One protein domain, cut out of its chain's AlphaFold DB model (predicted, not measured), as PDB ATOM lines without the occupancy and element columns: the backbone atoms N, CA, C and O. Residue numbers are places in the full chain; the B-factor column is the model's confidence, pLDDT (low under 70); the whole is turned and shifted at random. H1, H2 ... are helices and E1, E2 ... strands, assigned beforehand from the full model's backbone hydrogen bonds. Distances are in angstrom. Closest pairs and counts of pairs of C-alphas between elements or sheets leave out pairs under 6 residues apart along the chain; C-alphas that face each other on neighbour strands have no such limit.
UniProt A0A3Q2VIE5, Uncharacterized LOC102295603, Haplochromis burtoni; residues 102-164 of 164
ATOM      1  N   ALA A 102     209.658 266.265 219.141       84.69
ATOM      2  CA  ALA A 102     208.477 266.195 218.297       84.69
ATOM      3  C   ALA A 102     207.300 266.939 218.947       84.69
ATOM      4  O   ALA A 102     207.008 266.765 220.134       84.69
ATOM      5  N   ALA A 103     206.617 267.769 218.159       87.88
ATOM      6  CA  ALA A 103     205.467 268.518 218.634       87.88
ATOM      7  C   ALA A 103     204.336 267.555 219.022       87.88
ATOM      8  O   ALA A 103     203.865 266.767 218.203       87.88
ATOM      9  N   VAL A 104     203.876 267.649 220.269       91.56
ATOM     10  CA  VAL A 104     202.641 266.994 220.709       91.56
ATOM     11  C   VAL A 104     201.474 267.889 220.317       91.56
ATOM     12  O   VAL A 104     201.458 269.074 220.666       91.56
ATOM     13  N   TYR A 105     200.514 267.324 219.588       93.44
ATOM     14  CA  TYR A 105     199.378 268.066 219.064       93.44
ATOM     15  C   TYR A 105     198.061 267.300 219.181       93.44
ATOM     16  O   TYR A 105     198.034 266.072 219.231       93.44
ATOM     17  N   GLU A 106     196.966 268.055 219.165       94.75
ATOM     18  CA  GLU A 106     195.594 267.550 219.096       94.75
ATOM     19  C   GLU A 106     194.903 268.132 217.859       94.75
ATOM     20  O   GLU A 106     195.011 269.328 217.589       94.75
ATOM     21  N   GLU A 107     194.176 267.312 217.103       93.81
ATOM     22  CA  GLU A 107     193.295 267.810 216.042       93.81
ATOM     23  C   GLU A 107     192.038 268.417 216.671       93.81
ATOM     24  O   GLU A 107     191.228 267.704 217.260       93.81
ATOM     25  N   VAL A 108     191.868 269.734 216.550       93.81
ATOM     26  CA  VAL A 108     190.740 270.449 217.178       93.81
ATOM     27  C   VAL A 108     189.631 270.792 216.192       93.81
ATOM     28  O   VAL A 108     188.469 270.903 216.577       93.81
ATOM     29  N   GLN A 109     189.964 270.938 214.910       90.06
ATOM     30  CA  GLN A 109     188.993 271.241 213.867       90.06
ATOM     31  C   GLN A 109     189.415 270.600 212.550       90.06
ATOM     32  O   GLN A 109     190.568 270.716 212.139       90.06
ATOM     33  N   GLN A 110     188.467 269.954 211.867       83.94
ATOM     34  CA  GLN A 110     188.708 269.310 210.571       83.94
ATOM     35  C   GLN A 110     188.060 270.047 209.382       83.94
ATOM     36  O   GLN A 110     188.484 269.840 208.245       83.94
ATOM     37  N   ALA A 111     187.068 270.919 209.619       83.81
ATOM     38  CA  ALA A 111     186.397 271.713 208.583       83.81
ATOM     39  C   ALA A 111     185.833 273.043 209.137       83.81
ATOM     40  O   ALA A 111     185.416 273.080 210.298       83.81
ATOM     41  N   PRO A 112     185.769 274.133 208.341       83.62
ATOM     42  CA  PRO A 112     186.250 274.258 206.959       83.62
ATOM     43  C   PRO A 112     187.776 274.432 206.846       83.62
ATOM     44  O   PRO A 112     188.343 274.123 205.804       83.62
ATOM     45  N   VAL A 113     188.435 274.881 207.916       88.38
ATOM     46  CA  VAL A 113     189.898 274.985 208.033       88.38
ATOM     47  C   VAL A 113     190.366 273.926 209.026       88.38
ATOM     48  O   VAL A 113     189.729 273.734 210.064       88.38
ATOM     49  N   ARG A 114     191.446 273.211 208.696       94.56
ATOM     50  CA  ARG A 114     192.033 272.230 209.612       94.56
ATOM     51  C   ARG A 114     192.909 272.946 210.623       94.56
ATOM     52  O   ARG A 114     193.733 273.773 210.238       94.56
ATOM     53  N   LYS A 115     192.748 272.597 211.894       95.31
ATOM     54  CA  LYS A 115     193.507 273.186 212.991       95.31
ATOM     55  C   LYS A 115     194.046 272.132 213.929       95.31
ATOM     56  O   LYS A 115     193.333 271.199 214.309       95.31
ATOM     57  N   LEU A 116     195.280 272.356 214.357       95.25
ATOM     58  CA  LEU A 116     195.905 271.618 215.441       95.25
ATOM     59  C   LEU A 116     196.081 272.521 216.648       95.25
ATOM     60  O   LEU A 116     196.376 273.705 216.500       95.25
ATOM     61  N   LYS A 117     195.977 271.943 217.837       95.06
ATOM     62  CA  LYS A 117     196.403 272.570 219.081       95.06
ATOM     63  C   LYS A 117     197.767 272.017 219.471       95.06
ATOM     64  O   LYS A 117     197.882 270.839 219.786       95.06
ATOM     65  N   ILE A 118     198.786 272.871 219.467       93.44
ATOM     66  CA  ILE A 118     200.177 272.559 219.817       93.44
ATOM     67  C   ILE A 118     200.528 273.378 221.063       93.44
ATOM     68  O   ILE A 118     200.450 274.601 221.028       93.44
ATOM     69  N   LYS A 119     200.837 272.723 222.194       88.81
ATOM     70  CA  LYS A 119     201.105 273.377 223.503       88.81
ATOM     71  C   LYS A 119     200.140 274.535 223.846       88.81
ATOM     72  O   LYS A 119     200.548 275.591 224.317       88.81
ATOM     73  N   ASN A 120     198.837 274.309 223.652       86.56
ATOM     74  CA  ASN A 120     197.747 275.276 223.873       86.56
ATOM     75  C   ASN A 120     197.624 276.434 222.872       86.56
ATOM     76  O   ASN A 120     196.791 277.313 223.083       86.56
ATOM     77  N   GLN A 121     198.370 276.411 221.774       91.25
ATOM     78  CA  GLN A 121     198.206 277.344 220.664       91.25
ATOM     79  C   GLN A 121     197.536 276.640 219.486       91.25
ATOM     80  O   GLN A 121     197.927 275.533 219.123       91.25
ATOM     81  N   GLU A 122     196.521 277.269 218.896       93.50
ATOM     82  CA  GLU A 122     195.917 276.780 217.658       93.50
ATOM     83  C   GLU A 122     196.732 277.241 216.452       93.50
ATOM     84  O   GLU A 122     197.077 278.418 216.338       93.50
ATOM     85  N   ALA A 123     196.998 276.317 215.536       94.06
ATOM     86  CA  ALA A 123     197.645 276.587 214.266       94.06
ATOM     87  C   ALA A 123     196.784 276.055 213.121       94.06
ATOM     88  O   ALA A 123     196.337 274.904 213.155       94.06
ATOM     89  N   ASP A 124     196.590 276.886 212.100       94.50
ATOM     90  CA  ASP A 124     196.009 276.450 210.835       94.50
ATOM     91  C   ASP A 124     197.007 275.540 210.110       94.50
ATOM     92  O   ASP A 124     198.215 275.818 210.065       94.50
ATOM     93  N   VAL A 125     196.499 274.439 209.556       95.12
ATOM     94  CA  VAL A 125     197.321 273.418 208.904       95.12
ATOM     95  C   VAL A 125     196.724 272.929 207.589       95.12
ATOM     96  O   VAL A 125     195.509 272.941 207.379       95.12
ATOM     97  N   THR A 126     197.580 272.401 206.717       93.38
ATOM     98  CA  THR A 126     197.173 271.597 205.556       93.38
ATOM     99  C   THR A 126     197.820 270.220 205.616       93.38
ATOM    100  O   THR A 126     198.922 270.076 206.128       93.38
ATOM    101  N   GLY A 127     197.135 269.185 205.127       90.69
ATOM    102  CA  GLY A 127     197.747 267.856 205.005       90.69
ATOM    103  C   GLY A 127     198.591 267.781 203.734       90.69
ATOM    104  O   GLY A 127     198.111 268.198 202.680       90.69
ATOM    105  N   GLU A 128     199.809 267.257 203.823       89.94
ATOM    106  CA  GLU A 128     200.722 267.093 202.689       89.94
ATOM    107  C   GLU A 128     201.455 265.750 202.778       89.94
ATOM    108  O   GLU A 128     201.861 265.314 203.853       89.94
ATOM    109  N   MET A 129     201.638 265.092 201.633       91.19
ATOM    110  CA  MET A 129     202.480 263.901 201.542       91.19
ATOM    111  C   MET A 129     203.938 264.334 201.396       91.19
ATOM    112  O   MET A 129     204.288 264.999 200.421       91.19
ATOM    113  N   VAL A 130     204.785 263.942 202.345       89.31
ATOM    114  CA  VAL A 130     206.204 264.318 202.400       89.31
ATOM    115  C   VAL A 130     207.069 263.062 202.449       89.31
ATOM    116  O   VAL A 130     206.672 262.042 203.013       89.31
ATOM    117  N   VAL A 131     208.250 263.130 201.836       88.44
ATOM    118  CA  VAL A 131     209.268 262.077 201.896       88.44
ATOM    119  C   VAL A 131     210.193 262.357 203.078       88.44
ATOM    120  O   VAL A 131     210.863 263.387 203.104       88.44
ATOM    121  N   ASP A 132     210.229 261.450 204.052       88.62
ATOM    122  CA  ASP A 132     211.163 261.493 205.173       88.62
ATOM    123  C   ASP A 132     212.482 260.806 204.794       88.62
ATOM    124  O   ASP A 132     212.544 259.594 204.566       88.62
ATOM    125  N   TYR A 133     213.544 261.606 204.746       89.75
ATOM    126  CA  TYR A 133     214.906 261.196 204.418       89.75
ATOM    127  C   TYR A 133     215.721 260.764 205.655       89.75
ATOM    128  O   TYR A 133     216.916 260.494 205.552       89.75
ATOM    129  N   SER A 134     215.096 260.639 206.830       89.06
ATOM    130  CA  SER A 134     215.759 260.215 208.079       89.06
ATOM    131  C   SER A 134     216.063 258.705 208.151       89.06
ATOM    132  O   SER A 134     216.644 258.212 209.130       89.06
ATOM    133  N   PHE A 135     215.702 257.969 207.099       87.06
ATOM    134  CA  PHE A 135     215.917 256.535 206.923       87.06
ATOM    135  C   PHE A 135     216.684 256.272 205.629       87.06
ATOM    136  O   PHE A 135     216.464 256.970 204.648       87.06
ATOM    137  N   ALA A 136     217.530 255.238 205.602       82.62
ATOM    138  CA  ALA A 136     218.309 254.866 204.414       82.62
ATOM    139  C   ALA A 136     217.433 254.581 203.179       82.62
ATOM    140  O   ALA A 136     217.827 254.865 202.053       82.62
ATOM    141  N   SER A 137     216.231 254.045 203.394       87.12
ATOM    142  CA  SER A 137     215.169 253.999 202.391       87.12
ATOM    143  C   SER A 137     214.111 255.030 202.778       87.12
ATOM    144  O   SER A 137     213.415 254.803 203.772       87.12
ATOM    145  N   PRO A 138     213.999 256.155 202.047       87.94
ATOM    146  CA  PRO A 138     213.052 257.207 202.387       87.94
ATOM    147  C   PRO A 138     211.615 256.702 202.443       87.94
ATOM    148  O   PRO A 138     211.198 255.890 201.613       87.94
ATOM    149  N   VAL A 139     210.850 257.213 203.403       90.56
ATOM    150  CA  VAL A 139     209.453 256.818 203.611       90.56
ATOM    151  C   VAL A 139     208.548 257.988 203.272       90.56
ATOM    152  O   VAL A 139     208.746 259.093 203.763       90.56
ATOM    153  N   THR A 140     207.526 257.755 202.451       91.12
ATOM    154  CA  THR A 140     206.487 258.762 202.217       91.12
ATOM    155  C   THR A 140     205.435 258.672 203.311       91.12
ATOM    156  O   THR A 140     204.862 257.606 203.538       91.12
ATOM    157  N   MET A 141     205.138 259.794 203.957       92.25
ATOM    158  CA  MET A 141     204.149 259.866 205.025       92.25
ATOM    159  C   MET A 141     203.272 261.110 204.904       92.25
ATOM    160  O   MET A 141     203.635 262.089 204.252       92.25
ATOM    161  N   ASN A 142     202.094 261.053 205.520       91.81
ATOM    162  CA  ASN A 142     201.191 262.193 205.600       91.81
ATOM    163  C   ASN A 142     201.598 263.079 206.783       91.81
ATOM    164  O   ASN A 142     201.628 262.609 207.920       91.81
ATOM    165  N   CYS A 143     201.881 264.348 206.507       91.12
ATOM    166  CA  CYS A 143     202.330 265.342 207.473       91.12
ATOM    167  C   CYS A 143     201.384 266.546 207.503       91.12
ATOM    168  O   CYS A 143     200.662 266.827 206.545       91.12
ATOM    169  N   TRP A 144     201.433 267.294 208.603       92.56
ATOM    170  CA  TRP A 144     200.784 268.596 208.715       92.56
ATOM    171  C   TRP A 144     201.760 269.708 208.337       92.56
ATOM    172  O   TRP A 144     202.817 269.850 208.948       92.56
ATOM    173  N   LEU A 145     201.393 270.512 207.344       91.75
ATOM    174  CA  LEU A 145     202.105 271.724 206.965       91.75
ATOM    175  C   LEU A 145     201.537 272.919 207.736       91.75
ATOM    176  O   LEU A 145     200.330 273.158 207.716       91.75
ATOM    177  N   THR A 146     202.416 273.685 208.378       92.19
ATOM    178  CA  THR A 146     202.102 274.941 209.072       92.19
ATOM    179  C   THR A 146     203.325 275.867 209.074       92.19
ATOM    180  O   THR A 146     204.340 275.551 208.448       92.19
ATOM    181  N   SER A 147     203.250 277.023 209.737       91.88
ATOM    182  CA  SER A 147     204.401 277.924 209.865       91.88
ATOM    183  C   SER A 147     205.508 277.304 210.727       91.88
ATOM    184  O   SER A 147     205.243 276.546 211.662       91.88
ATOM    185  N   ALA A 148     206.765 277.660 210.440       89.75
ATOM    186  CA  ALA A 148     207.902 277.204 211.239       89.75
ATOM    187  C   ALA A 148     207.735 277.589 212.716       89.75
ATOM    188  O   ALA A 148     207.934 276.753 213.589       89.75
ATOM    189  N   ASP A 149     207.288 278.813 212.994       90.62
ATOM    190  CA  ASP A 149     207.112 279.310 214.360       90.62
ATOM    191  C   ASP A 149     206.052 278.511 215.137       90.62
ATOM    192  O   ASP A 149     206.268 278.180 216.303       90.62
ATOM    193  N   SER A 150     204.944 278.126 214.490       90.88
ATOM    194  CA  SER A 150     203.917 277.275 215.104       90.88
ATOM    195  C   SER A 150     204.430 275.859 215.361       90.88
ATOM    196  O   SER A 150     204.188 275.301 216.428       90.88
ATOM    197  N   ALA A 151     205.158 275.266 214.412       90.12
ATOM    198  CA  ALA A 151     205.706 273.919 214.573       90.12
ATOM    199  C   ALA A 151     206.802 273.865 215.652       90.12
ATOM    200  O   ALA A 151     206.855 272.930 216.449       90.12
ATOM    201  N   LEU A 152     207.659 274.887 215.693       90.50
ATOM    202  CA  LEU A 152     208.816 274.970 216.581       90.50
ATOM    203  C   LEU A 152     208.490 275.577 217.949       90.50
ATOM    204  O   LEU A 152     209.310 275.487 218.863       90.50
ATOM    205  N   GLN A 153     207.314 276.196 218.096       88.25
ATOM    206  CA  GLN A 153     206.851 276.869 219.316       88.25
ATOM    207  C   GLN A 153     207.775 278.007 219.789       88.25
ATOM    208  O   GLN A 153     207.699 278.453 220.933       88.25
ATOM    209  N   ARG A 154     208.651 278.481 218.900       88.31
ATOM    210  CA  ARG A 154     209.490 279.670 219.050       88.31
ATOM    211  C   ARG A 154     209.900 280.177 217.661       88.31
ATOM    212  O   ARG A 154     209.904 279.380 216.720       88.31
ATOM    213  N   PRO A 155     210.258 281.462 217.516       90.50
ATOM    214  CA  PRO A 155     210.620 282.025 216.220       90.50
ATOM    215  C   PRO A 155     211.794 281.301 215.555       90.50
ATOM    216  O   PRO A 155     212.808 281.042 216.208       90.50
ATOM    217  N   LEU A 156     211.707 281.054 214.244       89.06
ATOM    218  CA  LEU A 156     212.744 280.346 213.479       89.06
ATOM    219  C   LEU A 156     214.147 280.950 213.654       89.06
ATOM    220  O   LEU A 156     215.127 280.215 213.741       89.06
ATOM    221  N   PHE A 157     214.261 282.279 213.750       89.19
ATOM    222  CA  PHE A 157     215.559 282.947 213.899       89.19
ATOM    223  C   PHE A 157     216.302 282.549 215.184       89.19
ATOM    224  O   PHE A 157     217.521 282.645 215.222       89.19
ATOM    225  N   GLN A 158     215.600 282.069 216.218       89.12
ATOM    226  CA  GLN A 158     216.228 281.577 217.451       89.12
ATOM    227  C   GLN A 158     216.940 280.229 217.264       89.12
ATOM    228  O   GLN A 158     217.642 279.775 218.160       89.12
ATOM    229  N   PHE A 159     216.757 279.576 216.117       87.69
ATOM    230  CA  PHE A 159     217.458 278.348 215.745       87.69
ATOM    231  C   PHE A 159     218.619 278.587 214.782       87.69
ATOM    232  O   PHE A 159     219.330 277.642 214.441       87.69
ATOM    233  N   VAL A 160     218.786 279.821 214.302       85.06
ATOM    234  CA  VAL A 160     219.789 280.170 213.301       85.06
ATOM    235  C   VAL A 160     220.929 280.907 213.988       85.06
ATOM    236  O   VAL A 160     220.723 281.925 214.643       85.06
ATOM    237  N   ILE A 161     222.144 280.407 213.796       79.38
ATOM    238  CA  ILE A 161     223.368 281.074 214.229       79.38
ATOM    239  C   ILE A 161     223.872 281.916 213.052       79.38
ATOM    240  O   ILE A 161     224.114 281.387 211.969       79.38
ATOM    241  N   THR A 162     223.987 283.232 213.237       72.12
ATOM    242  CA  THR A 162     224.411 284.171 212.179       72.12
ATOM    243  C   THR A 162     225.917 284.437 212.164       72.12
ATOM    244  O   THR A 162     226.416 285.007 211.195       72.12
ATOM    245  N   GLN A 163     226.640 284.026 213.209       64.69
ATOM    246  CA  GLN A 163     228.095 284.139 213.327       64.69
ATOM    247  C   GLN A 163     228.661 282.854 213.938       64.69
ATOM    248  O   GLN A 163     228.206 282.431 214.998       64.69
ATOM    249  N   LEU A 164     229.626 282.255 213.240       64.12
ATOM    250  CA  LEU A 164     230.390 281.075 213.647       64.12
ATOM    251  C   LEU A 164     231.834 281.478 213.941       64.12
ATOM    252  O   LEU A 164     232.338 282.367 213.213       64.12
TER     253      LEU A 164
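What this domain is: This is residues 102 to 164 of the 164 residues of the protein "Uncharacterized LOC102295603" of Haplochromis burtoni (UniProt A0A3Q2VIE5). A curled, strongly twisted antiparallel sheet makes a short three-strand part from E1, E2 and the first part of E3, and a two-strand arm from the rest of E3 with E4. The small helix H1 packs over one face of the sheet near Ala 123, and a tail through the short helix H2 ends in residues 159 to 164, which stand free. The printed part has 63 residues, with four named strands and then two named helices along the chain, E1 E2 E3 E4 H1 H2; the sheet's order is E1 - E2 - E3 - E4 and the class is mixed, helices and strands. The whole is loose, with a radius of gyration of the C-alphas of 14.1 A, and flat, spanning 45 by 31 by 17 A.

How they stand to each other: E1, residues 105 to 109, and E2, residues 114 to 118, form an antiparallel hairpin at 147 degrees; N 106 and O 117 are 3.0 A apart, within hydrogen-bond range. E3, residues 121 to 132, forms an antiparallel hairpin with E2, and N 118 and O 121 are within range at 2.8 A. E3 bends by 85 degrees at residue 129. Its pairing is staggered, with E2 over residues 121 to 125 and with E4, residues 139 to 145, over residues 126 to 132. E3 and E4 form an antiparallel hairpin at 159 degrees, with N 128 and O 143 at 2.9 A and N 132 and O 139 at 2.8 A, both within range. The four strands are a meander, each the antiparallel neighbour of the one before, and E1 and E4 are its edge strands. E1 and E4 are apart, and so are E2 and E4. H1, residues 148 to 152, is on the sheet at a height over the sheet of 9.1 A, only just over E3, on which 3 of its 5 C-alphas fall; the closest C-alphas of E3 and H1, those of Ala 123 and Ser 150, are 6.4 A apart. H2, residues 156 to 159, is not on the sheet. H1 and H2 are close but not clearly touching, their closest C-alphas, Asp 149 and Leu 156, being 5.8 A apart. In H1 every O i to N i+4 pair is within hydrogen-bond range; H2 is too short for such a pair.

Where its parts are: E1 begins at C-alpha 105, (199.378, 268.066, 219.064), and is 12.0 A long; E2 is 13.1 A long. E3 is the longest strand, 25.7 A, and ends at C-alpha 132, (211.163, 261.493, 205.173). E4 is 17.0 A long, H1 5.9 A and H2 5.6 A, ending at C-alpha 159, (217.458, 278.348, 215.745).

The domain as a whole: The C-alphas farthest apart, those of Ala 111 and Leu 164, are 45.3 A apart. The printed part has no cut and ends at the chain's last residue. The link E3 to E4 is short; the other links are tight. The mean pLDDT of the printed part is 89.0, and residues 163 to 164 are under 70.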